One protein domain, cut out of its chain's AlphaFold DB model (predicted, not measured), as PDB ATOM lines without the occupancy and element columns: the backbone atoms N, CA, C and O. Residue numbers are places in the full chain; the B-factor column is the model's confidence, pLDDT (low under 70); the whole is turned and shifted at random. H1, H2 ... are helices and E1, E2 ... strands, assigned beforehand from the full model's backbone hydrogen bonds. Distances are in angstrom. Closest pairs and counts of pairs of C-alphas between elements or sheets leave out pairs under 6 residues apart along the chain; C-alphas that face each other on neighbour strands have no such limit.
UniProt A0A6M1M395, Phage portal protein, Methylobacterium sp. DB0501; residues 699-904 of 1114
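This is residues 699 to 904 of the 1114 residues of the protein "Phage portal protein" of Methylobacterium sp. DB0501 (UniProt A0A6M1M395). The model is a long rod of helices: in one half H3, H4 and H7 pack with the first part of H1 as an up-and-down bundle, each helix running against the one before it, and in the other half H2, H5 and H6 gather by the last part of H1. The small hairpin of E1 and E2 packs on residues 805 to 813 of H4. The printed part has 206 residues, mostly helix, with seven named helices and two antiparallel strands in the order H1 H2 H3 H4 E1 E2 H5 H6 H7. It is loose, with a radius of gyration of the C-alphas of 21.6 A, and spans 73 by 30 by 29 A.

H1, residues 699 to 727, touches H3, residues 764 to 786, at a shallow tilt of 21 degrees, opposite ways, closest at the C-alphas of Ala 703 and Asp 771, 5.2 A. H3 and H4, residues 793 to 814, form a helical hairpin, closest at the C-alphas of Ala 769 and Arg 808, 4.6 A. H7, residues 872 to 900, touches H3, closest at the C-alphas of Ala 776 and Ala 890, 5.6 A. H1 touches H6, residues 857 to 865, with residues 719 to 727 alone, closest at the C-alphas of Val 723 and Ala 861, 5.0 A. H5, residues 835 to 853, forms a helical hairpin with H6 and touches H2, residues 739 to 753, closest at the C-alphas of Ala 749 and Arg 844, 5.4 A. Between E1, residues 817 to 819, and E2, residues 825 to 827, N 818 and O 826 are 2.8 A apart, within hydrogen-bond range. Every O i to N i+4 pair is within range in H1, H2, H4, H5, H6 and H7, and 18 of 19 in H3.

H1 begins at C-alpha 699 (233.732, 159.123, 212.183) and measures 41.8 A from first to last C-alpha. H3 measures 32.8 A, H4 31.7 A and H5 27.0 A. H7, 42.0 A, ends at C-alpha 900 (230.457, 134.026, 202.048).

The C-alphas farthest apart, of Ala 736 and Gly 791, are 74.2 A apart. The printed part has no cut; the link from H1 to H2 is long, 11 residues. The pLDDT is under 70 at residues 728 to 742, 745, 787 to 794, 829 to 833 and 902.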
ATOM      1  N   ALA A 699     234.412 159.138 213.481       85.19
ATOM      2  CA  ALA A 699     233.732 159.123 212.183       85.19
ATOM      3  C   ALA A 699     232.241 159.485 212.310       85.19
ATOM      4  O   ALA A 699     231.792 160.438 211.679       85.19
ATOM      5  N   THR A 700     231.509 158.815 213.204       89.00
ATOM      6  CA  THR A 700     230.081 159.071 213.448       89.00
ATOM      7  C   THR A 700     229.837 160.446 214.065       89.00
ATOM      8  O   THR A 700     228.951 161.157 213.611       89.00
ATOM      9  N   ARG A 701     230.663 160.909 215.019       92.69
ATOM     10  CA  ARG A 701     230.540 162.270 215.583       92.69
ATOM     11  C   ARG A 701     230.754 163.372 214.548       92.69
ATOM     12  O   ARG A 701     230.115 164.419 214.644       92.69
ATOM     13  N   ARG A 702     231.667 163.171 213.591       89.50
ATOM     14  CA  ARG A 702     231.876 164.121 212.488       89.50
ATOM     15  C   ARG A 702     230.678 164.127 211.543       89.50
ATOM     16  O   ARG A 702     230.156 165.207 211.294       89.50
ATOM     17  N   ALA A 703     230.214 162.951 211.120       91.19
ATOM     18  CA  ALA A 703     229.051 162.823 210.246       91.19
ATOM     19  C   ALA A 703     227.780 163.400 210.891       91.19
ATOM     20  O   ALA A 703     227.131 164.240 210.283       91.19
ATOM     21  N   ILE A 704     227.481 163.071 212.156       93.31
ATOM     22  CA  ILE A 704     226.316 163.613 212.878       93.31
ATOM     23  C   ILE A 704     226.353 165.144 212.888       93.31
ATOM     24  O   ILE A 704     225.345 165.781 212.599       93.31
ATOM     25  N   ARG A 705     227.509 165.760 213.177       93.44
ATOM     26  CA  ARG A 705     227.639 167.228 213.181       93.44
ATOM     27  C   ARG A 705     227.462 167.835 211.790       93.44
ATOM     28  O   ARG A 705     226.759 168.834 211.674       93.44
ATOM     29  N   ALA A 706     228.090 167.251 210.769       92.12
ATOM     30  CA  ALA A 706     228.009 167.735 209.393       92.12
ATOM     31  C   ALA A 706     226.574 167.634 208.852       92.12
ATOM     32  O   ALA A 706     226.006 168.640 208.428       92.12
ATOM     33  N   ILE A 707     225.950 166.463 208.996       93.06
ATOM     34  CA  ILE A 707     224.564 166.200 208.590       93.06
ATOM     35  C   ILE A 707     223.599 167.115 209.351       93.06
ATOM     36  O   ILE A 707     222.757 167.754 208.727       93.06
ATOM     37  N   THR A 708     223.757 167.264 210.674       94.75
ATOM     38  CA  THR A 708     222.911 168.176 211.471       94.75
ATOM     39  C   THR A 708     223.007 169.609 210.951       94.75
ATOM     40  O   THR A 708     221.982 170.268 210.810       94.75
ATOM     41  N   GLY A 709     224.216 170.095 210.649       92.44
ATOM     42  CA  GLY A 709     224.424 171.445 210.123       92.44
ATOM     43  C   GLY A 709     223.778 171.653 208.752       92.44
ATOM     44  O   GLY A 709     223.074 172.641 208.558       92.44
ATOM     45  N   ARG A 710     223.965 170.700 207.829       92.88
ATOM     46  CA  ARG A 710     223.379 170.739 206.479       92.88
ATOM     47  C   ARG A 710     221.850 170.712 206.519       92.88
ATOM     48  O   ARG A 710     221.207 171.584 205.946       92.88
ATOM     49  N   VAL A 711     221.276 169.758 207.257       91.56
ATOM     50  CA  VAL A 711     219.819 169.603 207.388       91.56
ATOM     51  C   VAL A 711     219.204 170.804 208.107       91.56
ATOM     52  O   VAL A 711     218.195 171.328 207.651       91.56
ATOM     53  N   ALA A 712     219.814 171.293 209.193       92.19
ATOM     54  CA  ALA A 712     219.321 172.484 209.886       92.19
ATOM     55  C   ALA A 712     219.392 173.739 209.003       92.19
ATOM     56  O   ALA A 712     218.486 174.566 209.066       92.19
ATOM     57  N   GLY A 713     220.436 173.873 208.178       90.38
ATOM     58  CA  GLY A 713     220.584 174.971 207.224       90.38
ATOM     59  C   GLY A 713     219.475 174.983 206.172       90.38
ATOM     60  O   GLY A 713     218.799 175.998 206.022       90.38
ATOM     61  N   ALA A 714     219.231 173.848 205.512       88.88
ATOM     62  CA  ALA A 714     218.163 173.738 204.515       88.88
ATOM     63  C   ALA A 714     216.770 173.939 205.132       88.88
ATOM     64  O   ALA A 714     215.960 174.702 204.612       88.88
ATOM     65  N   LEU A 715     216.505 173.333 206.298       89.94
ATOM     66  CA  LEU A 715     215.243 173.542 207.013       89.94
ATOM     67  C   LEU A 715     215.048 175.007 207.428       89.94
ATOM     68  O   LEU A 715     213.922 175.493 207.394       89.94
ATOM     69  N   ALA A 716     216.111 175.728 207.794       89.12
ATOM     70  CA  ALA A 716     216.022 177.153 208.106       89.12
ATOM     71  C   ALA A 716     215.704 178.006 206.866       89.12
ATOM     72  O   ALA A 716     214.888 178.918 206.976       89.12
ATOM     73  N   GLY A 717     216.277 177.688 205.700       87.06
ATOM     74  CA  GLY A 717     215.937 178.353 204.434       87.06
ATOM     75  C   GLY A 717     214.457 178.184 204.081       87.06
ATOM     76  O   GLY A 717     213.738 179.167 203.902       87.06
ATOM     77  N   ILE A 718     213.972 176.939 204.133       88.62
ATOM     78  CA  ILE A 718     212.562 176.597 203.889       88.62
ATOM     79  C   ILE A 718     211.641 177.271 204.910       88.62
ATOM     80  O   ILE A 718     210.564 177.753 204.558       88.62
ATOM     81  N   ARG A 719     212.046 177.327 206.186       90.56
ATOM     82  CA  ARG A 719     211.302 178.039 207.234       90.56
ATOM     83  C   ARG A 719     211.147 179.510 206.875       90.56
ATOM     84  O   ARG A 719     210.044 180.034 206.988       90.56
ATOM     85  N   ASP A 720     212.224 180.175 206.472       89.25
ATOM     86  CA  ASP A 720     212.209 181.609 206.193       89.25
ATOM     87  C   ASP A 720     211.314 181.927 204.982       89.25
ATOM     88  O   ASP A 720     210.532 182.882 205.031       89.25
ATOM     89  N   GLU A 721     211.333 181.077 203.949       85.81
ATOM     90  CA  GLU A 721     210.401 181.159 202.819       85.81
ATOM     91  C   GLU A 721     208.950 180.904 203.251       85.81
ATOM     92  O   GLU A 721     208.058 181.696 202.931       85.81
ATOM     93  N   ALA A 722     208.700 179.857 204.043       86.50
ATOM     94  CA  ALA A 722     207.370 179.529 204.550       86.50
ATOM     95  C   ALA A 722     206.801 180.643 205.445       86.50
ATOM     96  O   ALA A 722     205.632 181.007 205.317       86.50
ATOM     97  N   VAL A 723     207.619 181.240 206.312       87.75
ATOM     98  CA  VAL A 723     207.243 182.373 207.170       87.75
ATOM     99  C   VAL A 723     206.943 183.616 206.325       87.75
ATOM    100  O   VAL A 723     205.932 184.287 206.555       87.75
ATOM    101  N   ALA A 724     207.769 183.916 205.318       83.56
ATOM    102  CA  ALA A 724     207.537 185.036 204.405       83.56
ATOM    103  C   ALA A 724     206.247 184.850 203.587       83.56
ATOM    104  O   ALA A 724     205.427 185.772 203.495       83.56
ATOM    105  N   ALA A 725     206.021 183.647 203.059       79.81
ATOM    106  CA  ALA A 725     204.816 183.297 202.324       79.81
ATOM    107  C   ALA A 725     203.566 183.340 203.225       79.81
ATOM    108  O   ALA A 725     202.522 183.834 202.794       79.81
ATOM    109  N   ALA A 726     203.668 182.888 204.482       80.31
ATOM    110  CA  ALA A 726     202.572 182.904 205.452       80.31
ATOM    111  C   ALA A 726     202.163 184.333 205.845       80.31
ATOM    112  O   ALA A 726     200.971 184.649 205.888       80.31
ATOM    113  N   ARG A 727     203.136 185.234 206.038       79.44
ATOM    114  CA  ARG A 727     202.889 186.674 206.265       79.44
ATOM    115  C   ARG A 727     202.257 187.356 205.041       79.44
ATOM    116  O   ARG A 727     201.530 188.338 205.183       79.44
ATOM    117  N   GLY A 728     202.466 186.801 203.845       64.38
ATOM    118  CA  GLY A 728     201.856 187.228 202.582       64.38
ATOM    119  C   GLY A 728     200.415 186.751 202.332       64.38
ATOM    120  O   GLY A 728     199.813 187.189 201.350       64.38
ATOM    121  N   LEU A 729     199.819 185.915 203.198       65.31
ATOM    122  CA  LEU A 729     198.450 185.359 203.065       65.31
ATOM    123  C   LEU A 729     197.310 186.385 203.298       65.31
ATOM    124  O   LEU A 729     196.226 186.050 203.780       65.31
ATOM    125  N   GLY A 730     197.541 187.658 202.965       55.91
ATOM    126  CA  GLY A 730     196.652 188.786 203.230       55.91
ATOM    127  C   GLY A 730     195.172 188.529 202.898       55.91
ATOM    128  O   GLY A 730     194.796 188.352 201.743       55.91
ATOM    129  N   LYS A 731     194.340 188.615 203.949       53.88
ATOM    130  CA  LYS A 731     192.868 188.473 203.995       53.88
ATOM    131  C   LYS A 731     192.310 187.099 203.597       53.88
ATOM    132  O   LYS A 731     191.398 187.014 202.776       53.88
ATOM    133  N   LEU A 732     192.726 186.042 204.292       49.47
ATOM    134  CA  LEU A 732     191.886 184.847 204.412       49.47
ATOM    135  C   LEU A 732     190.760 185.069 205.437       49.47
ATOM    136  O   LEU A 732     190.959 185.571 206.543       49.47
ATOM    137  N   ALA A 733     189.534 184.797 204.987       48.31
ATOM    138  CA  ALA A 733     188.281 185.076 205.678       48.31
ATOM    139  C   ALA A 733     188.070 184.176 206.906       48.31
ATOM    140  O   ALA A 733     188.336 182.980 206.846       48.31
ATOM    141  N   LYS A 734     187.526 184.770 207.980       50.50
ATOM    142  CA  LYS A 734     187.120 184.123 209.242       50.50
ATOM    143  C   LYS A 734     186.460 182.759 208.994       50.50
ATOM    144  O   LYS A 734     185.363 182.725 208.438       50.50
ATOM    145  N   ALA A 735     187.081 181.676 209.454       46.56
ATOM    146  CA  ALA A 735     186.432 180.371 209.511       46.56
ATOM    147  C   ALA A 735     185.321 180.401 210.580       46.56
ATOM    148  O   ALA A 735     185.560 180.778 211.731       46.56
ATOM    149  N   ALA A 736     184.095 180.060 210.183       51.06
ATOM    150  CA  ALA A 736     182.990 179.764 211.089       51.06
ATOM    151  C   ALA A 736     182.939 178.233 211.317       51.06
ATOM    152  O   ALA A 736     183.569 177.478 210.582       51.06
ATOM    153  N   PRO A 737     182.253 177.728 212.358       55.75
ATOM    154  CA  PRO A 737     182.455 176.361 212.842       55.75
ATOM    155  C   PRO A 737     181.620 175.323 212.064       55.75
ATOM    156  O   PRO A 737     180.749 174.677 212.647       55.75
ATOM    157  N   ASN A 738     181.848 175.163 210.755       62.53
ATOM    158  CA  ASN A 738     181.218 174.107 209.951       62.53
ATOM    159  C   ASN A 738     182.262 173.197 209.238       62.53
ATOM    160  O   ASN A 738     183.427 173.577 209.095       62.53
ATOM    161  N   PRO A 739     181.880 171.977 208.805       64.44
ATOM    162  CA  PRO A 739     182.793 171.038 208.138       64.44
ATOM    163  C   PRO A 739     183.304 171.500 206.763       64.44
ATOM    164  O   PRO A 739     184.415 171.144 206.378       64.44
ATOM    165  N   GLU A 740     182.523 172.300 206.031       64.94
ATOM    166  CA  GLU A 740     182.900 172.826 204.707       64.94
ATOM    167  C   GLU A 740     184.046 173.849 204.811       64.94
ATOM    168  O   GLU A 740     184.937 173.875 203.962       64.94
ATOM    169  N   ASP A 741     184.084 174.629 205.894       64.94
ATOM    170  CA  ASP A 741     185.133 175.606 206.185       64.94
ATOM    171  C   ASP A 741     186.456 174.935 206.600       64.94
ATOM    172  O   ASP A 741     187.533 175.436 206.279       64.94
ATOM    173  N   THR A 742     186.394 173.768 207.255       67.06
ATOM    174  CA  THR A 742     187.588 172.967 207.598       67.06
ATOM    175  C   THR A 742     188.219 172.359 206.345       67.06
ATOM    176  O   THR A 742     189.434 172.408 206.165       67.06
ATOM    177  N   GLU A 743     187.385 171.841 205.442       72.12
ATOM    178  CA  GLU A 743     187.811 171.342 204.132       72.12
ATOM    179  C   GLU A 743     188.396 172.471 203.265       72.12
ATOM    180  O   GLU A 743     189.410 172.289 202.593       72.12
ATOM    181  N   ARG A 744     187.813 173.675 203.330       70.06
ATOM    182  CA  ARG A 744     188.367 174.866 202.678       70.06
ATOM    183  C   ARG A 744     189.735 175.259 203.249       70.06
ATOM    184  O   ARG A 744     190.649 175.496 202.466       70.06
ATOM    185  N   ALA A 745     189.895 175.292 204.575       68.19
ATOM    186  CA  ALA A 745     191.177 175.592 205.221       68.19
ATOM    187  C   ALA A 745     192.259 174.562 204.857       68.19
ATOM    188  O   ALA A 745     193.409 174.930 204.627       68.19
ATOM    189  N   ARG A 746     191.879 173.284 204.735       75.06
ATOM    190  CA  ARG A 746     192.772 172.218 204.268       75.06
ATOM    191  C   ARG A 746     193.223 172.441 202.825       75.06
ATOM    192  O   ARG A 746     194.419 172.416 202.576       75.06
ATOM    193  N   ARG A 747     192.307 172.781 201.910       77.69
ATOM    194  CA  ARG A 747     192.654 173.120 200.513       77.69
ATOM    195  C   ARG A 747     193.554 174.347 200.397       77.69
ATOM    196  O   ARG A 747     194.403 174.398 199.515       77.69
ATOM    197  N   GLU A 748     193.360 175.345 201.255       73.94
ATOM    198  CA  GLU A 748     194.215 176.536 201.295       73.94
ATOM    199  C   GLU A 748     195.611 176.221 201.844       73.94
ATOM    200  O   GLU A 748     196.595 176.733 201.311       73.94
ATOM    201  N   ALA A 749     195.707 175.348 202.853       76.12
ATOM    202  CA  ALA A 749     196.977 174.833 203.353       76.12
ATOM    203  C   ALA A 749     197.693 173.963 202.305       76.12
ATOM    204  O   ALA A 749     198.887 174.144 202.097       76.12
ATOM    205  N   ASP A 750     196.974 173.096 201.587       79.81
ATOM    206  CA  ASP A 750     197.524 172.286 200.491       79.81
ATOM    207  C   ASP A 750     198.067 173.178 199.368       79.81
ATOM    208  O   ASP A 750     199.239 173.094 199.018       79.81
ATOM    209  N   ALA A 751     197.272 174.145 198.895       79.56
ATOM    210  CA  ALA A 751     197.704 175.096 197.870       79.56
ATOM    211  C   ALA A 751     198.845 176.027 198.326       79.56
ATOM    212  O   ALA A 751     199.510 176.653 197.496       79.56
ATOM    213  N   PHE A 752     199.033 176.213 199.633       80.94
ATOM    214  CA  PHE A 752     200.182 176.920 200.190       80.94
ATOM    215  C   PHE A 752     201.427 176.040 200.168       80.94
ATOM    216  O   PHE A 752     202.448 176.451 199.626       80.94
ATOM    217  N   VAL A 753     201.319 174.831 200.718       82.25
ATOM    218  CA  VAL A 753     202.423 173.877 200.801       82.25
ATOM    219  C   VAL A 753     202.920 173.520 199.399       82.25
ATOM    220  O   VAL A 753     204.122 173.576 199.171       82.25
ATOM    221  N   ASP A 754     202.031 173.274 198.437       80.94
ATOM    222  CA  ASP A 754     202.381 172.943 197.044       80.94
ATOM    223  C   ASP A 754     203.144 174.062 196.311       80.94
ATOM    224  O   ASP A 754     203.802 173.802 195.307       80.94
ATOM    225  N   ARG A 755     203.063 175.311 196.793       80.25
ATOM    226  CA  ARG A 755     203.808 176.451 196.232       80.25
ATOM    227  C   ARG A 755     205.202 176.626 196.823       80.25
ATOM    228  O   ARG A 755     205.969 177.381 196.237       80.25
ATOM    229  N   LEU A 756     205.499 175.999 197.963       82.06
ATOM    230  CA  LEU A 756     206.824 176.077 198.568       82.06
ATOM    231  C   LEU A 756     207.813 175.264 197.744       82.06
ATOM    232  O   LEU A 756     207.598 174.065 197.504       82.06
ATOM    233  N   ASP A 757     208.891 175.933 197.353       79.69
ATOM    234  CA  ASP A 757     210.030 175.280 196.744       79.69
ATOM    235  C   ASP A 757     210.808 174.532 197.834       79.69
ATOM    236  O   ASP A 757     211.234 175.107 198.830       79.69
ATOM    237  N   LEU A 758     210.917 173.212 197.686       79.19
ATOM    238  CA  LEU A 758     211.708 172.367 198.585       79.19
ATOM    239  C   LEU A 758     212.929 171.780 197.869       79.19
ATOM    240  O   LEU A 758     213.552 170.868 198.409       79.19
ATOM    241  N   SER A 759     213.266 172.287 196.677       76.00
ATOM    242  CA  SER A 759     214.399 171.798 195.882       76.00
ATOM    243  C   SER A 759     215.751 171.975 196.583       76.00
ATOM    244  O   SER A 759     216.657 171.177 196.361       76.00
ATOM    245  N   ASP A 760     215.859 172.908 197.537       77.25
ATOM    246  CA  ASP A 760     217.012 173.040 198.440       77.25
ATOM    247  C   ASP A 760     217.309 171.751 199.236       77.25
ATOM    248  O   ASP A 760     218.448 171.515 199.650       77.25
ATOM    249  N   LEU A 761     216.304 170.893 199.477       82.69
ATOM    250  CA  LEU A 761     216.527 169.585 200.103       82.69
ATOM    251  C   LEU A 761     217.245 168.629 199.156       82.69
ATOM    252  O   LEU A 761     218.072 167.847 199.617       82.69
ATOM    253  N   ASP A 762     216.991 168.709 197.853       82.56
ATOM    254  CA  ASP A 762     217.596 167.823 196.858       82.56
ATOM    255  C   ASP A 762     219.111 168.057 196.771       82.56
ATOM    256  O   ASP A 762     219.897 167.109 196.659       82.56
ATOM    257  N   GLU A 763     219.541 169.312 196.944       83.56
ATOM    258  CA  GLU A 763     220.952 169.711 196.992       83.56
ATOM    259  C   GLU A 763     221.717 169.121 198.191       83.56
ATOM    260  O   GLU A 763     222.954 169.098 198.201       83.56
ATOM    261  N   LEU A 764     221.014 168.595 199.202       87.06
ATOM    262  CA  LEU A 764     221.644 167.933 200.342       87.06
ATOM    263  C   LEU A 764     222.202 166.554 199.985       87.06
ATOM    264  O   LEU A 764     223.189 166.141 200.600       87.06
ATOM    265  N   ALA A 765     221.607 165.844 199.018       87.25
ATOM    266  CA  ALA A 765     221.925 164.439 198.745       87.25
ATOM    267  C   ALA A 765     223.424 164.166 198.512       87.25
ATOM    268  O   ALA A 765     223.940 163.245 199.149       87.25
ATOM    269  N   PRO A 766     224.171 164.950 197.703       87.75
ATOM    270  CA  PRO A 766     225.608 164.732 197.520       87.75
ATOM    271  C   PRO A 766     226.412 164.916 198.815       87.75
ATOM    272  O   PRO A 766     227.289 164.116 199.130       87.75
ATOM    273  N   GLY A 767     226.091 165.949 199.603       88.50
ATOM    274  CA  GLY A 767     226.784 166.222 200.864       88.50
ATOM    275  C   GLY A 767     226.502 165.164 201.932       88.50
ATOM    276  O   GLY A 767     227.418 164.732 202.628       88.50
ATOM    277  N   LEU A 768     225.246 164.716 202.027       90.94
ATOM    278  CA  LEU A 768     224.840 163.619 202.906       90.94
ATOM    279  C   LEU A 768     225.493 162.298 202.488       90.94
ATOM    280  O   LEU A 768     225.946 161.543 203.346       90.94
ATOM    281  N   ALA A 769     225.584 162.041 201.182       90.94
ATOM    282  CA  ALA A 769     226.238 160.864 200.628       90.94
ATOM    283  C   ALA A 769     227.716 160.781 201.030       90.94
ATOM    284  O   ALA A 769     228.155 159.720 201.471       90.94
ATOM    285  N   ASP A 770     228.469 161.878 200.934       90.69
ATOM    286  CA  ASP A 770     229.878 161.913 201.345       90.69
ATOM    287  C   ASP A 770     230.044 161.681 202.856       90.69
ATOM    288  O   ASP A 770     230.890 160.889 203.290       90.69
ATOM    289  N   ASP A 771     229.203 162.335 203.666       92.44
ATOM    290  CA  ASP A 771     229.238 162.222 205.127       92.44
ATOM    291  C   ASP A 771     228.895 160.788 205.592       92.44
ATOM    292  O   ASP A 771     229.566 160.238 206.475       92.44
ATOM    293  N   LEU A 772     227.896 160.147 204.970       93.69
ATOM    294  CA  LEU A 772     227.492 158.766 205.259       93.69
ATOM    295  C   LEU A 772     228.476 157.728 204.690       93.69
ATOM    296  O   LEU A 772     228.792 156.756 205.380       93.69
ATOM    297  N   ALA A 773     229.043 157.945 203.500       91.88
ATOM    298  CA  ALA A 773     230.065 157.069 202.916       91.88
ATOM    299  C   ALA A 773     231.327 156.987 203.792       91.88
ATOM    300  O   ALA A 773     231.929 155.916 203.945       91.88
ATOM    301  N   GLY A 774     231.701 158.099 204.438       88.94
ATOM    302  CA  GLY A 774     232.782 158.119 205.423       88.94
ATOM    303  C   GLY A 774     232.500 157.243 206.652       88.94
ATOM    304  O   GLY A 774     233.418 156.614 207.187       88.94
ATOM    305  N   VAL A 775     231.237 157.163 207.089       91.38
ATOM    306  CA  VAL A 775     230.807 156.264 208.175       91.38
ATOM    307  C   VAL A 775     230.820 154.811 207.712       91.38
ATOM    308  O   VAL A 775     231.353 153.969 208.438       91.38
ATOM    309  N   ALA A 776     230.294 154.519 206.521       91.56
ATOM    310  CA  ALA A 776     230.280 153.178 205.936       91.56
ATOM    311  C   ALA A 776     231.703 152.599 205.839       91.56
ATOM    312  O   ALA A 776     231.988 151.566 206.440       91.56
ATOM    313  N   THR A 777     232.632 153.340 205.227       88.06
ATOM    314  CA  THR A 777     234.036 152.920 205.046       88.06
ATOM    315  C   THR A 777     234.748 152.645 206.380       88.06
ATOM    316  O   THR A 777     235.461 151.652 206.540       88.06
ATOM    317  N   ASP A 778     234.561 153.515 207.382       89.50
ATOM    318  CA  ASP A 778     235.140 153.299 208.717       89.50
ATOM    319  C   ASP A 778     234.505 152.089 209.426       89.50
ATOM    320  O   ASP A 778     235.200 151.377 210.152       89.50
ATOM    321  N   THR A 779     233.213 151.834 209.200       87.81
ATOM    322  CA  THR A 779     232.497 150.678 209.760       87.81
ATOM    323  C   THR A 779     232.998 149.374 209.156       87.81
ATOM    324  O   THR A 779     233.403 148.490 209.913       87.81
ATOM    325  N   VAL A 780     233.048 149.269 207.826       86.81
ATOM    326  CA  VAL A 780     233.532 148.080 207.101       86.81
ATOM    327  C   VAL A 780     234.959 147.750 207.517       86.81
ATOM    328  O   VAL A 780     235.246 146.636 207.946       86.81
ATOM    329  N   ARG A 781     235.859 148.741 207.527       83.38
ATOM    330  CA  ARG A 781     237.250 148.533 207.955       83.38
ATOM    331  C   ARG A 781     237.356 147.923 209.358       83.38
ATOM    332  O   ARG A 781     238.233 147.100 209.612       83.38
ATOM    333  N   ARG A 782     236.504 148.351 210.296       83.88
ATOM    334  CA  ARG A 782     236.533 147.876 211.691       83.88
ATOM    335  C   ARG A 782     235.853 146.524 211.863       83.88
ATOM    336  O   ARG A 782     236.348 145.705 212.626       83.88
ATOM    337  N   THR A 783     234.744 146.292 211.178       82.50
ATOM    338  CA  THR A 783     233.982 145.039 211.263       82.50
ATOM    339  C   THR A 783     234.669 143.898 210.517       82.50
ATOM    340  O   THR A 783     234.723 142.785 211.033       82.50
ATOM    341  N   MET A 784     235.307 144.179 209.380       77.19
ATOM    342  CA  MET A 784     236.145 143.210 208.663       77.19
ATOM    343  C   MET A 784     237.395 142.830 209.456       77.19
ATOM    344  O   MET A 784     237.779 141.661 209.482       77.19
ATOM    345  N   ALA A 785     237.976 143.792 210.183       73.06
ATOM    346  CA  ALA A 785     238.973 143.483 211.196       73.06
ATOM    347  C   ALA A 785     238.357 142.528 212.237       73.06
ATOM    348  O   ALA A 785     238.817 141.407 212.374       73.06
ATOM    349  N   GLN A 786     237.255 142.896 212.898       72.19
ATOM    350  CA  GLN A 786     236.611 142.094 213.955       72.19
ATOM    351  C   GLN A 786     236.366 140.608 213.625       72.19
ATOM    352  O   GLN A 786     236.484 139.771 214.521       72.19
ATOM    353  N   VAL A 787     236.026 140.271 212.380       67.19
ATOM    354  CA  VAL A 787     235.750 138.889 211.939       67.19
ATOM    355  C   VAL A 787     236.998 138.112 211.493       67.19
ATOM    356  O   VAL A 787     236.884 136.956 211.092       67.19
ATOM    357  N   GLY A 788     238.194 138.701 211.610       55.47
ATOM    358  CA  GLY A 788     239.471 138.029 211.357       55.47
ATOM    359  C   GLY A 788     239.828 137.874 209.877       55.47
ATOM    360  O   GLY A 788     240.622 136.996 209.541       55.47
ATOM    361  N   ALA A 789     239.284 138.716 208.994       52.22
ATOM    362  CA  ALA A 789     239.590 138.728 207.559       52.22
ATOM    363  C   ALA A 789     240.924 139.443 207.234       52.22
ATOM    364  O   ALA A 789     241.039 140.159 206.239       52.22
ATOM    365  N   ASP A 790     241.947 139.259 208.075       43.81
ATOM    366  CA  ASP A 790     243.297 139.759 207.812       43.81
ATOM    367  C   ASP A 790     243.905 138.990 206.627       43.81
ATOM    368  O   ASP A 790     244.198 137.798 206.736       43.81
ATOM    369  N   GLY A 791     244.117 139.677 205.497       45.72
ATOM    370  CA  GLY A 791     244.747 139.119 204.291       45.72
ATOM    371  C   GLY A 791     243.838 138.972 203.064       45.72
ATOM    372  O   GLY A 791     244.267 138.391 202.071       45.72
ATOM    373  N   LEU A 792     242.608 139.497 203.109       53.50
ATOM    374  CA  LEU A 792     241.676 139.555 201.975       53.50
ATOM    375  C   LEU A 792     241.423 141.013 201.558       53.50
ATOM    376  O   LEU A 792     240.289 141.483 201.600       53.50
ATOM    377  N   ASP A 793     242.473 141.739 201.164       59.47
ATOM    378  CA  ASP A 793     242.369 143.156 200.767       59.47
ATOM    379  C   ASP A 793     241.296 143.368 199.680       59.47
ATOM    380  O   ASP A 793     240.487 144.288 199.761       59.47
ATOM    381  N   THR A 794     241.172 142.418 198.746       63.34
ATOM    382  CA  THR A 794     240.141 142.436 197.699       63.34
ATOM    383  C   THR A 794     238.711 142.319 198.234       63.34
ATOM    384  O   THR A 794     237.792 142.822 197.600       63.34
ATOM    385  N   LEU A 795     238.499 141.644 199.371       71.25
ATOM    386  CA  LEU A 795     237.176 141.511 199.993       71.25
ATOM    387  C   LEU A 795     236.796 142.794 200.739       71.25
ATOM    388  O   LEU A 795     235.649 143.216 200.679       71.25
ATOM    389  N   VAL A 796     237.756 143.432 201.415       73.31
ATOM    390  CA  VAL A 796     237.526 144.713 202.102       73.31
ATOM    391  C   VAL A 796     237.162 145.806 201.099       73.31
ATOM    392  O   VAL A 796     236.238 146.575 201.356       73.31
ATOM    393  N   ASP A 797     237.836 145.848 199.949       77.25
ATOM    394  CA  ASP A 797     237.525 146.805 198.886       77.25
ATOM    395  C   ASP A 797     236.131 146.559 198.286       77.25
ATOM    396  O   ASP A 797     235.352 147.501 198.160       77.25
ATOM    397  N   GLN A 798     235.758 145.299 198.027       78.12
ATOM    398  CA  GLN A 798     234.418 144.940 197.532       78.12
ATOM    399  C   GLN A 798     233.297 145.339 198.502       78.12
ATOM    400  O   GLN A 798     232.286 145.897 198.081       78.12
ATOM    401  N   VAL A 799     233.475 145.080 199.801       80.25
ATOM    402  CA  VAL A 799     232.481 145.449 200.825       80.25
ATOM    403  C   VAL A 799     232.426 146.966 201.013       80.25
ATOM    404  O   VAL A 799     231.354 147.521 201.220       80.25
ATOM    405  N   ASN A 800     233.558 147.670 200.903       85.00
ATOM    406  CA  ASN A 800     233.564 149.132 200.927       85.00
ATOM    407  C   ASN A 800     232.795 149.725 199.738       85.00
ATOM    408  O   ASN A 800     232.055 150.687 199.928       85.00
ATOM    409  N   GLU A 801     232.958 149.175 198.532       85.81
ATOM    410  CA  GLU A 801     232.226 149.629 197.343       85.81
ATOM    411  C   GLU A 801     230.709 149.457 197.512       85.81
ATOM    412  O   GLU A 801     229.962 150.407 197.259       85.81
ATOM    413  N   GLY A 802     230.265 148.293 198.005       85.69
ATOM    414  CA  GLY A 802     228.856 148.011 198.311       85.69
ATOM    415  C   GLY A 802     228.283 148.943 199.383       85.69
ATOM    416  O   GLY A 802     227.325 149.675 199.119       85.69
ATOM    417  N   ALA A 803     228.953 149.038 200.533       87.31
ATOM    418  CA  ALA A 803     228.503 149.855 201.659       87.31
ATOM    419  C   ALA A 803     228.460 151.358 201.327       87.31
ATOM    420  O   ALA A 803     227.589 152.093 201.803       87.31
ATOM    421  N   VAL A 804     229.394 151.848 200.502       88.00
ATOM    422  CA  VAL A 804     229.392 153.241 200.023       88.00
ATOM    423  C   VAL A 804     228.264 153.479 199.020       88.00
ATOM    424  O   VAL A 804     227.635 154.539 199.066       88.00
ATOM    425  N   ALA A 805     227.979 152.523 198.132       86.88
ATOM    426  CA  ALA A 805     226.855 152.626 197.206       86.88
ATOM    427  C   ALA A 805     225.510 152.663 197.951       86.88
ATOM    428  O   ALA A 805     224.654 153.490 197.631       86.88
ATOM    429  N   GLU A 806     225.349 151.851 198.995       86.12
ATOM    430  CA  GLU A 806     224.143 151.845 199.827       86.12
ATOM    431  C   GLU A 806     224.001 153.134 200.650       86.12
ATOM    432  O   GLU A 806     222.926 153.736 200.679       86.12
ATOM    433  N   ALA A 807     225.095 153.644 201.230       89.19
ATOM    434  CA  ALA A 807     225.100 154.943 201.909       89.19
ATOM    435  C   ALA A 807     224.706 156.098 200.966       89.19
ATOM    436  O   ALA A 807     223.961 156.999 201.361       89.19
ATOM    437  N   ARG A 808     225.157 156.056 199.703       89.38
ATOM    438  CA  ARG A 808     224.767 157.016 198.655       89.38
ATOM    439  C   ARG A 808     223.294 156.902 198.284       89.38
ATOM    440  O   ARG A 808     222.625 157.928 198.163       89.38
ATOM    441  N   ALA A 809     222.787 155.682 198.115       87.38
ATOM    442  CA  ALA A 809     221.376 155.439 197.828       87.38
ATOM    443  C   ALA A 809     220.484 155.944 198.971       87.38
ATOM    444  O   ALA A 809     219.504 156.645 198.723       87.38
ATOM    445  N   ARG A 810     220.881 155.683 200.223       87.56
ATOM    446  CA  ARG A 810     220.163 156.148 201.413       87.56
ATOM    447  C   ARG A 810     220.132 157.673 201.528       87.56
ATOM    448  O   ARG A 810     219.090 158.243 201.840       87.56
ATOM    449  N   ALA A 811     221.248 158.338 201.228       89.62
ATOM    450  CA  ALA A 811     221.322 159.798 201.207       89.62
ATOM    451  C   ALA A 811     220.348 160.427 200.196       89.62
ATOM    452  O   ALA A 811     219.729 161.446 200.496       89.62
ATOM    453  N   ALA A 812     220.194 159.810 199.020       88.12
ATOM    454  CA  ALA A 812     219.221 160.246 198.027       88.12
ATOM    455  C   ALA A 812     217.781 159.957 198.481       88.12
ATOM    456  O   ALA A 812     216.927 160.832 198.371       88.12
ATOM    457  N   GLU A 813     217.513 158.787 199.071       86.69
ATOM    458  CA  GLU A 813     216.169 158.416 199.541       86.69
ATOM    459  C   GLU A 813     215.624 159.388 200.605       86.69
ATOM    460  O   GLU A 813     214.432 159.699 200.605       86.69
ATOM    461  N   LEU A 814     216.492 159.929 201.468       86.12
ATOM    462  CA  LEU A 814     216.120 160.897 202.511       86.12
ATOM    463  C   LEU A 814     215.494 162.182 201.979       86.12
ATOM    464  O   LEU A 814     214.607 162.764 202.612       86.12
ATOM    465  N   VAL A 815     215.964 162.615 200.818       86.12
ATOM    466  CA  VAL A 815     215.431 163.768 200.085       86.12
ATOM    467  C   VAL A 815     214.473 163.305 198.986       86.12
ATOM    468  O   VAL A 815     213.909 164.100 198.250       86.12
ATOM    469  N   GLY A 816     214.249 161.990 198.906       82.69
ATOM    470  CA  GLY A 816     213.294 161.376 198.012       82.69
ATOM    471  C   GLY A 816     213.710 161.332 196.545       82.69
ATOM    472  O   GLY A 816     212.898 161.269 195.615       82.69
ATOM    473  N   MET A 817     215.012 161.304 196.361       86.25
ATOM    474  CA  MET A 817     215.671 161.090 195.100       86.25
ATOM    475  C   MET A 817     216.268 159.679 195.047       86.25
ATOM    476  O   MET A 817     216.314 158.949 196.037       86.25
ATOM    477  N   HIS A 818     216.735 159.280 193.875       86.94
ATOM    478  CA  HIS A 818     217.606 158.130 193.668       86.94
ATOM    479  C   HIS A 818     218.660 158.483 192.618       86.94
ATOM    480  O   HIS A 818     218.485 159.429 191.852       86.94
ATOM    481  N   TRP A 819     219.758 157.736 192.596       83.94
ATOM    482  CA  TRP A 819     220.794 157.877 191.577       83.94
ATOM    483  C   TRP A 819     220.451 156.988 190.374       83.94
ATOM    484  O   TRP A 819     220.128 155.813 190.567       83.94
ATOM    485  N   ASP A 820     220.496 157.532 189.157       84.31
ATOM    486  CA  ASP A 820     220.380 156.745 187.922       84.31
ATOM    487  C   ASP A 820     221.714 156.071 187.534       84.31
ATOM    488  O   ASP A 820     222.743 156.257 188.189       84.31
ATOM    489  N   GLU A 821     221.702 155.256 186.473       78.56
ATOM    490  CA  GLU A 821     222.899 154.550 185.976       78.56
ATOM    491  C   GLU A 821     224.021 155.504 185.524       78.56
ATOM    492  O   GLU A 821     225.192 155.119 185.527       78.56
ATOM    493  N   ASP A 822     223.677 156.749 185.185       75.25
ATOM    494  CA  ASP A 822     224.603 157.800 184.758       75.25
ATOM    495  C   ASP A 822     225.120 158.649 185.943       75.25
ATOM    496  O   ASP A 822     225.965 159.531 185.758       75.25
ATOM    497  N   GLY A 823     224.656 158.378 187.170       75.38
ATOM    498  CA  GLY A 823     225.037 159.090 188.390       75.38
ATOM    499  C   GLY A 823     224.302 160.416 188.612       75.38
ATOM    500  O   GLY A 823     224.743 161.216 189.440       75.38
ATOM    501  N   ASN A 824     223.197 160.666 187.905       80.94
ATOM    502  CA  ASN A 824     222.346 161.833 188.121       80.94
ATOM    503  C   ASN A 824     221.281 161.553 189.184       80.94
ATOM    504  O   ASN A 824     220.809 160.430 189.357       80.94
ATOM    505  N   LEU A 825     220.884 162.613 189.885       82.62
ATOM    506  CA  LEU A 825     219.853 162.572 190.910       82.62
ATOM    507  C   LEU A 825     218.466 162.732 190.262       82.62
ATOM    508  O   LEU A 825     218.194 163.741 189.611       82.62
ATOM    509  N   VAL A 826     217.600 161.733 190.419       84.06
ATOM    510  CA  VAL A 826     216.260 161.664 189.809       84.06
ATOM    511  C   VAL A 826     215.191 161.296 190.841       84.06
ATOM    512  O   VAL A 826     215.453 160.585 191.809       84.06
ATOM    513  N   GLU A 827     213.950 161.742 190.642       79.25
ATOM    514  CA  GLU A 827     212.866 161.560 191.619       79.25
ATOM    515  C   GLU A 827     212.517 160.076 191.849       79.25
ATOM    516  O   GLU A 827     212.259 159.313 190.910       79.25
ATOM    517  N   ALA A 828     212.494 159.646 193.115       73.38
ATOM    518  CA  ALA A 828     212.156 158.273 193.482       73.38
ATOM    519  C   ALA A 828     210.632 158.052 193.492       73.38
ATOM    520  O   ALA A 828     209.888 158.740 194.186       73.38
ATOM    521  N   LYS A 829     210.150 157.017 192.782       61.97
ATOM    522  CA  LYS A 829     208.704 156.719 192.650       61.97
ATOM    523  C   LYS A 829     208.003 156.348 193.966       61.97
ATOM    524  O   LYS A 829     206.779 156.445 194.027       61.97
ATOM    525  N   ARG A 830     208.742 155.861 194.973       55.41
ATOM    526  CA  ARG A 830     208.275 155.560 196.340       55.41
ATOM    527  C   ARG A 830     209.474 155.599 197.290       55.41
ATOM    528  O   ARG A 830     210.301 154.700 197.221       55.41
ATOM    529  N   ALA A 831     209.549 156.600 198.160       56.88
ATOM    530  CA  ALA A 831     210.527 156.659 199.247       56.88
ATOM    531  C   ALA A 831     209.777 156.773 200.579       56.88
ATOM    532  O   ALA A 831     208.805 157.528 200.683       56.88
ATOM    533  N   SER A 832     210.197 155.994 201.573       56.12
ATOM    534  CA  SER A 832     209.614 156.044 202.917       56.12
ATOM    535  C   SER A 832     210.423 157.029 203.763       56.12
ATOM    536  O   SER A 832     211.644 156.987 203.731       56.12
ATOM    537  N   TYR A 833     209.760 157.891 204.544       63.78
ATOM    538  CA  TYR A 833     210.404 158.858 205.456       63.78
ATOM    539  C   TYR A 833     211.193 160.006 204.795       63.78
ATOM    540  O   TYR A 833     212.222 160.433 205.316       63.78
ATOM    541  N   ARG A 834     210.690 160.565 203.687       82.25
ATOM    542  CA  ARG A 834     211.305 161.748 203.068       82.25
ATOM    543  C   ARG A 834     211.175 162.997 203.960       82.25
ATOM    544  O   ARG A 834     210.132 163.240 204.591       82.25
ATOM    545  N   ILE A 835     212.235 163.805 204.016       85.06
ATOM    546  CA  ILE A 835     212.267 165.045 204.811       85.06
ATOM    547  C   ILE A 835     211.251 166.057 204.277       85.06
ATOM    548  O   ILE A 835     210.596 166.727 205.080       85.06
ATOM    549  N   ASP A 836     211.089 166.146 202.957       82.31
ATOM    550  CA  ASP A 836     210.133 167.039 202.301       82.31
ATOM    551  C   ASP A 836     208.692 166.714 202.722       82.31
ATOM    552  O   ASP A 836     208.017 167.579 203.273       82.31
ATOM    553  N   GLU A 837     208.252 165.462 202.599       82.62
ATOM    554  CA  GLU A 837     206.881 165.039 202.909       82.62
ATOM    555  C   GLU A 837     206.530 165.261 204.385       82.62
ATOM    556  O   GLU A 837     205.488 165.825 204.720       82.62
ATOM    557  N   THR A 838     207.437 164.895 205.294       85.44
ATOM    558  CA  THR A 838     207.225 165.111 206.735       85.44
ATOM    559  C   THR A 838     207.220 166.599 207.113       85.44
ATOM    560  O   THR A 838     206.521 167.000 208.050       85.44
ATOM    561  N   THR A 839     207.947 167.439 206.369       87.69
ATOM    562  CA  THR A 839     207.919 168.903 206.530       87.69
ATOM    563  C   THR A 839     206.622 169.493 205.968       87.69
ATOM    564  O   THR A 839     205.994 170.315 206.638       87.69
ATOM    565  N   ARG A 840     206.168 169.024 204.796       86.75
ATOM    566  CA  ARG A 840     204.890 169.398 204.167       86.75
ATOM    567  C   ARG A 840     203.703 169.072 205.076       86.75
ATOM    568  O   ARG A 840     202.859 169.939 205.293       86.75
ATOM    569  N   GLU A 841     203.669 167.875 205.661       86.69
ATOM    570  CA  GLU A 841     202.608 167.468 206.592       86.69
ATOM    571  C   GLU A 841     202.606 168.319 207.870       86.69
ATOM    572  O   GLU A 841     201.558 168.818 208.279       86.69
ATOM    573  N   SER A 842     203.781 168.580 208.455       86.38
ATOM    574  CA  SER A 842     203.889 169.415 209.664       86.38
ATOM    575  C   SER A 842     203.442 170.865 209.418       86.38
ATOM    576  O   SER A 842     202.778 171.480 210.259       86.38
ATOM    577  N   LEU A 843     203.785 171.426 208.252       87.69
ATOM    578  CA  LEU A 843     203.334 172.754 207.828       87.69
ATOM    579  C   LEU A 843     201.821 172.793 207.613       87.69
ATOM    580  O   LEU A 843     201.152 173.701 208.112       87.69
ATOM    581  N   ARG A 844     201.280 171.795 206.908       87.50
ATOM    582  CA  ARG A 844     199.842 171.638 206.672       87.50
ATOM    583  C   ARG A 844     199.077 171.607 207.993       87.50
ATOM    584  O   ARG A 844     198.117 172.356 208.150       87.50
ATOM    585  N   GLU A 845     199.529 170.809 208.960       87.25
ATOM    586  CA  GLU A 845     198.913 170.725 210.288       87.25
ATOM    587  C   GLU A 845     198.948 172.074 211.026       87.25
ATOM    588  O   GLU A 845     197.921 172.528 211.541       87.25
ATOM    589  N   THR A 846     200.102 172.749 211.020       88.12
ATOM    590  CA  THR A 846     200.287 174.052 211.683       88.12
ATOM    591  C   THR A 846     199.344 175.109 211.098       88.12
ATOM    592  O   THR A 846     198.635 175.800 211.834       88.12
ATOM    593  N   ILE A 847     199.254 175.187 209.766       84.50
ATOM    594  CA  ILE A 847     198.405 176.156 209.059       84.50
ATOM    595  C   ILE A 847     196.923 175.848 209.277       84.50
ATOM    596  O   ILE A 847     196.159 176.751 209.622       84.50
ATOM    597  N   VAL A 848     196.502 174.587 209.132       84.12
ATOM    598  CA  VAL A 848     195.102 174.183 209.354       84.12
ATOM    599  C   VAL A 848     194.678 174.476 210.795       84.12
ATOM    600  O   VAL A 848     193.608 175.048 211.015       84.12
ATOM    601  N   SER A 849     195.529 174.160 211.776       84.19
ATOM    602  CA  SER A 849     195.291 174.464 213.193       84.19
ATOM    603  C   SER A 849     195.178 175.968 213.453       84.19
ATOM    604  O   SER A 849     194.263 176.417 214.151       84.19
ATOM    605  N   GLY A 850     196.085 176.766 212.888       82.25
ATOM    606  CA  GLY A 850     196.086 178.217 213.044       82.25
ATOM    607  C   GLY A 850     194.874 178.897 212.395       82.25
ATOM    608  O   GLY A 850     194.246 179.767 213.009       82.25
ATOM    609  N   LEU A 851     194.475 178.451 211.198       78.88
ATOM    610  CA  LEU A 851     193.268 178.918 210.507       78.88
ATOM    611  C   LEU A 851     191.995 178.554 211.283       78.88
ATOM    612  O   LEU A 851     191.131 179.411 211.471       78.88
ATOM    613  N   ALA A 852     191.905 177.326 211.806       75.62
ATOM    614  CA  ALA A 852     190.779 176.883 212.628       75.62
ATOM    615  C   ALA A 852     190.643 177.694 213.931       75.62
ATOM    616  O   ALA A 852     189.530 177.971 214.381       75.62
ATOM    617  N   ARG A 853     191.769 178.113 214.526       81.81
ATOM    618  CA  ARG A 853     191.803 178.960 215.732       81.81
ATOM    619  C   ARG A 853     191.674 180.457 215.446       81.81
ATOM    620  O   ARG A 853     191.519 181.231 216.389       81.81
ATOM    621  N   ASN A 854     191.695 180.863 214.176       77.75
ATOM    622  CA  ASN A 854     191.544 182.247 213.730       77.75
ATOM    623  C   ASN A 854     192.547 183.216 214.398       77.75
ATOM    624  O   ASN A 854     192.181 184.315 214.818       77.75
ATOM    625  N   ILE A 855     193.811 182.791 214.517       79.00
ATOM    626  CA  ILE A 855     194.872 183.544 215.217       79.00
ATOM    627  C   ILE A 855     195.509 184.658 214.363       79.00
ATOM    628  O   ILE A 855     196.220 185.505 214.895       79.00
ATOM    629  N   GLY A 856     195.202 184.707 213.062       79.25
ATOM    630  CA  GLY A 856     195.756 185.678 212.111       79.25
ATOM    631  C   GLY A 856     197.077 185.223 211.479       79.25
ATOM    632  O   GLY A 856     197.779 184.383 212.031       79.25
ATOM    633  N   SER A 857     197.410 185.765 210.302       80.75
ATOM    634  CA  SER A 857     198.569 185.339 209.493       80.75
ATOM    635  C   SER A 857     199.910 185.506 210.205       80.75
ATOM    636  O   SER A 857     200.770 184.644 210.071       80.75
ATOM    637  N   ASP A 858     200.072 186.574 210.989       82.50
ATOM    638  CA  ASP A 858     201.316 186.836 211.720       82.50
ATOM    639  C   ASP A 858     201.535 185.795 212.825       82.50
ATOM    640  O   ASP A 858     202.614 185.228 212.926       82.50
ATOM    641  N   ALA A 859     200.486 185.444 213.575       83.69
ATOM    642  CA  ALA A 859     200.575 184.414 214.608       83.69
ATOM    643  C   ALA A 859     200.751 183.000 214.023       83.69
ATOM    644  O   ALA A 859     201.421 182.171 214.628       83.69
ATOM    645  N   ILE A 860     200.187 182.718 212.839       85.25
ATOM    646  CA  ILE A 860     200.458 181.463 212.112       85.25
ATOM    647  C   ILE A 860     201.929 181.407 211.689       85.25
ATOM    648  O   ILE A 860     202.561 180.362 211.817       85.25
ATOM    649  N   ALA A 861     202.486 182.520 211.212       87.06
ATOM    650  CA  ALA A 861     203.895 182.601 210.848       87.06
ATOM    651  C   ALA A 861     204.813 182.386 212.064       87.06
ATOM    652  O   ALA A 861     205.788 181.648 211.957       87.06
ATOM    653  N   ASP A 862     204.463 182.946 213.225       88.44
ATOM    654  CA  ASP A 862     205.203 182.731 214.474       88.44
ATOM    655  C   ASP A 862     205.148 181.256 214.933       88.44
ATOM    656  O   ASP A 862     206.137 180.711 215.423       88.44
ATOM    657  N   GLU A 863     204.015 180.568 214.739       90.56
ATOM    658  CA  GLU A 863     203.894 179.130 215.031       90.56
ATOM    659  C   GLU A 863     204.672 178.246 214.048       90.56
ATOM    660  O   GLU A 863     205.251 177.239 214.460       90.56
ATOM    661  N   ILE A 864     204.728 178.625 212.766       89.25
ATOM    662  CA  ILE A 864     205.595 177.978 211.771       89.25
ATOM    663  C   ILE A 864     207.062 178.146 212.180       89.25
ATOM    664  O   ILE A 864     207.804 177.164 212.186       89.25
ATOM    665  N   GLU A 865     207.472 179.353 212.579       89.06
ATOM    666  CA  GLU A 865     208.842 179.651 213.014       89.06
ATOM    667  C   GLU A 865     209.256 178.822 214.246       89.06
ATOM    668  O   GLU A 865     210.394 178.354 214.326       89.06
ATOM    669  N   ALA A 866     208.321 178.579 215.171       89.12
ATOM    670  CA  ALA A 866     208.534 177.788 216.384       89.12
ATOM    671  C   ALA A 866     208.342 176.265 216.207       89.12
ATOM    672  O   ALA A 866     208.523 175.507 217.166       89.12
ATOM    673  N   SER A 867     207.958 175.795 215.016       88.81
ATOM    674  CA  SER A 867     207.604 174.391 214.782       88.81
ATOM    675  C   SER A 867     208.804 173.445 214.895       88.81
ATOM    676  O   SER A 867     209.903 173.721 214.405       88.81
ATOM    677  N   TYR A 868     208.576 172.251 215.462       88.62
ATOM    678  CA  TYR A 868     209.578 171.176 215.507       88.62
ATOM    679  C   TYR A 868     210.088 170.790 214.109       88.62
ATOM    680  O   TYR A 868     211.242 170.372 213.977       88.62
ATOM    681  N   ALA A 869     209.270 170.998 213.068       86.62
ATOM    682  CA  ALA A 869     209.621 170.757 211.670       86.62
ATOM    683  C   ALA A 869     210.917 171.468 211.242       86.62
ATOM    684  O   ALA A 869     211.671 170.910 210.446       86.62
ATOM    685  N   PHE A 870     211.215 172.635 211.819       90.31
ATOM    686  CA  PHE A 870     212.393 173.447 211.492       90.31
ATOM    687  C   PHE A 870     213.414 173.516 212.631       90.31
ATOM    688  O   PHE A 870     214.345 174.321 212.609       90.31
ATOM    689  N   SER A 871     213.244 172.682 213.659       89.25
ATOM    690  CA  SER A 871     214.113 172.700 214.829       89.25
ATOM    691  C   SER A 871     215.465 172.032 214.555       89.25
ATOM    692  O   SER A 871     215.562 171.000 213.885       89.25
ATOM    693  N   ALA A 872     216.519 172.562 215.179       89.00
ATOM    694  CA  ALA A 872     217.831 171.912 215.190       89.00
ATOM    695  C   ALA A 872     217.788 170.527 215.868       89.00
ATOM    696  O   ALA A 872     218.588 169.650 215.549       89.00
ATOM    697  N   GLU A 873     216.831 170.301 216.776       89.50
ATOM    698  CA  GLU A 873     216.628 169.000 217.413       89.50
ATOM    699  C   GLU A 873     216.118 167.941 216.422       89.50
ATOM    700  O   GLU A 873     216.567 166.791 216.471       89.50
ATOM    701  N   ARG A 874     215.221 168.308 215.495       91.12
ATOM    702  CA  ARG A 874     214.790 167.413 214.410       91.12
ATOM    703  C   ARG A 874     215.957 167.077 213.486       91.12
ATOM    704  O   ARG A 874     216.161 165.902 213.192       91.12
ATOM    705  N   ALA A 875     216.760 168.072 213.106       91.62
ATOM    706  CA  ALA A 875     217.956 167.855 212.290       91.62
ATOM    707  C   ALA A 875     218.950 166.887 212.962       91.62
ATOM    708  O   ALA A 875     219.451 165.971 212.312       91.62
ATOM    709  N   LEU A 876     219.171 167.025 214.275       92.81
ATOM    710  CA  LEU A 876     220.001 166.095 215.047       92.81
ATOM    711  C   LEU A 876     219.395 164.685 215.098       92.81
ATOM    712  O   LEU A 876     220.110 163.703 214.939       92.81
ATOM    713  N   THR A 877     218.078 164.584 215.286       90.88
ATOM    714  CA  THR A 877     217.360 163.299 215.323       90.88
ATOM    715  C   THR A 877     217.500 162.544 214.001       90.88
ATOM    716  O   THR A 877     217.752 161.338 214.014       90.88
ATOM    717  N   ILE A 878     217.379 163.252 212.873       90.75
ATOM    718  CA  ILE A 878     217.618 162.703 211.532       90.75
ATOM    719  C   ILE A 878     219.077 162.241 211.429       90.75
ATOM    720  O   ILE A 878     219.328 161.079 211.132       90.75
ATOM    721  N   ALA A 879     220.040 163.100 211.777       92.88
ATOM    722  CA  ALA A 879     221.463 162.780 211.682       92.88
ATOM    723  C   ALA A 879     221.869 161.538 212.500       92.88
ATOM    724  O   ALA A 879     222.584 160.673 211.999       92.88
ATOM    725  N   GLU A 880     221.416 161.429 213.751       91.75
ATOM    726  CA  GLU A 880     221.709 160.275 214.610       91.75
ATOM    727  C   GLU A 880     221.098 158.982 214.066       91.75
ATOM    728  O   GLU A 880     221.746 157.936 214.107       91.75
ATOM    729  N   THR A 881     219.873 159.057 213.540       92.06
ATOM    730  CA  THR A 881     219.151 157.895 213.005       92.06
ATOM    731  C   THR A 881     219.810 157.377 211.729       92.06
ATOM    732  O   THR A 881     220.055 156.179 211.611       92.06
ATOM    733  N   GLU A 882     220.190 158.270 210.818       91.88
ATOM    734  CA  GLU A 882     220.803 157.895 209.538       91.88
ATOM    735  C   GLU A 882     222.234 157.375 209.705       91.88
ATOM    736  O   GLU A 882     222.627 156.385 209.089       91.88
ATOM    737  N   VAL A 883     223.003 157.964 210.625       93.19
ATOM    738  CA  VAL A 883     224.335 157.449 210.969       93.19
ATOM    739  C   VAL A 883     224.243 156.083 211.652       93.19
ATOM    740  O   VAL A 883     225.095 155.226 211.408       93.19
ATOM    741  N   ALA A 884     223.222 155.845 212.483       91.25
ATOM    742  CA  ALA A 884     222.982 154.529 213.076       91.25
ATOM    743  C   ALA A 884     222.585 153.487 212.026       91.25
ATOM    744  O   ALA A 884     223.071 152.358 212.111       91.25
ATOM    745  N   ALA A 885     221.779 153.875 211.033       90.50
ATOM    746  CA  ALA A 885     221.329 152.992 209.958       90.50
ATOM    747  C   ALA A 885     222.502 152.537 209.096       90.50
ATOM    748  O   ALA A 885     222.751 151.340 208.975       90.50
ATOM    749  N   VAL A 886     223.311 153.482 208.611       92.19
ATOM    750  CA  VAL A 886     224.506 153.162 207.816       92.19
ATOM    751  C   VAL A 886     225.510 152.337 208.620       92.19
ATOM    752  O   VAL A 886     226.113 151.405 208.093       92.19
ATOM    753  N   ASN A 887     225.676 152.623 209.913       91.38
ATOM    754  CA  ASN A 887     226.553 151.834 210.775       91.38
ATOM    755  C   ASN A 887     226.050 150.393 210.978       91.38
ATOM    756  O   ASN A 887     226.853 149.461 210.971       91.38
ATOM    757  N   GLY A 888     224.745 150.197 211.180       90.88
ATOM    758  CA  GLY A 888     224.150 148.867 211.316       90.88
ATOM    759  C   GLY A 888     224.235 148.060 210.025       90.88
ATOM    760  O   GLY A 888     224.615 146.889 210.060       90.88
ATOM    761  N   GLN A 889     223.944 148.704 208.899       90.88
ATOM    762  CA  GLN A 889     223.890 148.072 207.589       90.88
ATOM    763  C   GLN A 889     225.277 147.684 207.069       90.88
ATOM    764  O   GLN A 889     225.511 146.519 206.760       90.88
ATOM    765  N   ALA A 890     226.250 148.600 207.130       91.06
ATOM    766  CA  ALA A 890     227.632 148.305 206.748       91.06
ATOM    767  C   ALA A 890     228.263 147.205 207.628       91.06
ATOM    768  O   ALA A 890     229.120 146.443 207.173       91.06
ATOM    769  N   SER A 891     227.837 147.098 208.894       91.06
ATOM    770  CA  SER A 891     228.261 145.999 209.771       91.06
ATOM    771  C   SER A 891     227.675 144.664 209.318       91.06
ATOM    772  O   SER A 891     228.401 143.676 209.241       91.06
ATOM    773  N   LEU A 892     226.379 144.640 208.996       90.62
ATOM    774  CA  LEU A 892     225.687 143.442 208.531       90.62
ATOM    775  C   LEU A 892     226.262 142.948 207.194       90.62
ATOM    776  O   LEU A 892     226.598 141.771 207.082       90.62
ATOM    777  N   GLU A 893     226.482 143.847 206.232       89.56
ATOM    778  CA  GLU A 893     227.098 143.534 204.935       89.56
ATOM    779  C   GLU A 893     228.499 142.926 205.101       89.56
ATOM    780  O   GLU A 893     228.813 141.888 204.513       89.56
ATOM    781  N   SER A 894     229.313 143.496 205.996       87.50
ATOM    782  CA  SER A 894     230.630 142.946 206.341       87.50
ATOM    783  C   SER A 894     230.537 141.527 206.910       87.50
ATOM    784  O   SER A 894     231.370 140.669 206.607       87.50
ATOM    785  N   TYR A 895     229.510 141.237 207.711       88.94
ATOM    786  CA  TYR A 895     229.298 139.899 208.266       88.94
ATOM    787  C   TYR A 895     228.792 138.907 207.211       88.94
ATOM    788  O   TYR A 895     229.256 137.764 207.204       88.94
ATOM    789  N   HIS A 896     227.924 139.327 206.284       88.69
ATOM    790  CA  HIS A 896     227.527 138.499 205.139       88.69
ATOM    791  C   HIS A 896     228.724 138.175 204.247       88.69
ATOM    792  O   HIS A 896     228.927 137.013 203.892       88.69
ATOM    793  N   ALA A 897     229.566 139.164 203.949       84.56
ATOM    794  CA  ALA A 897     230.784 138.969 203.173       84.56
ATOM    795  C   ALA A 897     231.742 137.975 203.849       84.56
ATOM    796  O   ALA A 897     232.259 137.064 203.199       84.56
ATOM    797  N   ALA A 898     231.915 138.078 205.171       80.06
ATOM    798  CA  ALA A 898     232.703 137.119 205.942       80.06
ATOM    799  C   ALA A 898     232.091 135.703 205.924       80.06
ATOM    800  O   ALA A 898     232.821 134.719 205.773       80.06
ATOM    801  N   ARG A 899     230.756 135.586 205.994       82.62
ATOM    802  CA  ARG A 899     230.037 134.308 205.857       82.62
ATOM    803  C   ARG A 899     230.232 133.685 204.478       82.62
ATOM    804  O   ARG A 899     230.513 132.491 204.388       82.62
ATOM    805  N   HIS A 900     230.163 134.480 203.411       79.44
ATOM    806  CA  HIS A 900     230.457 134.026 202.048       79.44
ATOM    807  C   HIS A 900     231.917 133.596 201.869       79.44
ATOM    808  O   HIS A 900     232.192 132.667 201.111       79.44
ATOM    809  N   ALA A 901     232.839 134.206 202.616       70.62
ATOM    810  CA  ALA A 901     234.243 133.805 202.680       70.62
ATOM    811  C   ALA A 901     234.500 132.556 203.556       70.62
ATOM    812  O   ALA A 901     235.648 132.142 203.713       70.62
ATOM    813  N   GLY A 902     233.451 131.928 204.105       67.81
ATOM    814  CA  GLY A 902     233.541 130.681 204.868       67.81
ATOM    815  C   GLY A 902     233.763 130.855 206.372       67.81
ATOM    816  O   GLY A 902     234.036 129.869 207.055       67.81
ATOM    817  N   VAL A 903     233.637 132.075 206.906       71.06
ATOM    818  CA  VAL A 903     233.669 132.337 208.351       71.06
ATOM    819  C   VAL A 903     232.266 132.107 208.920       71.06
ATOM    820  O   VAL A 903     231.307 132.732 208.479       71.06
ATOM    821  N   GLY A 904     232.103 131.222 209.905       74.94
ATOM    822  CA  GLY A 904     230.807 131.060 210.571       74.94
ATOM    823  C   GLY A 904     230.501 132.301 211.403       74.94
ATOM    824  O   GLY A 904     231.020 132.405 212.499       74.94
TER     825      GLY A 904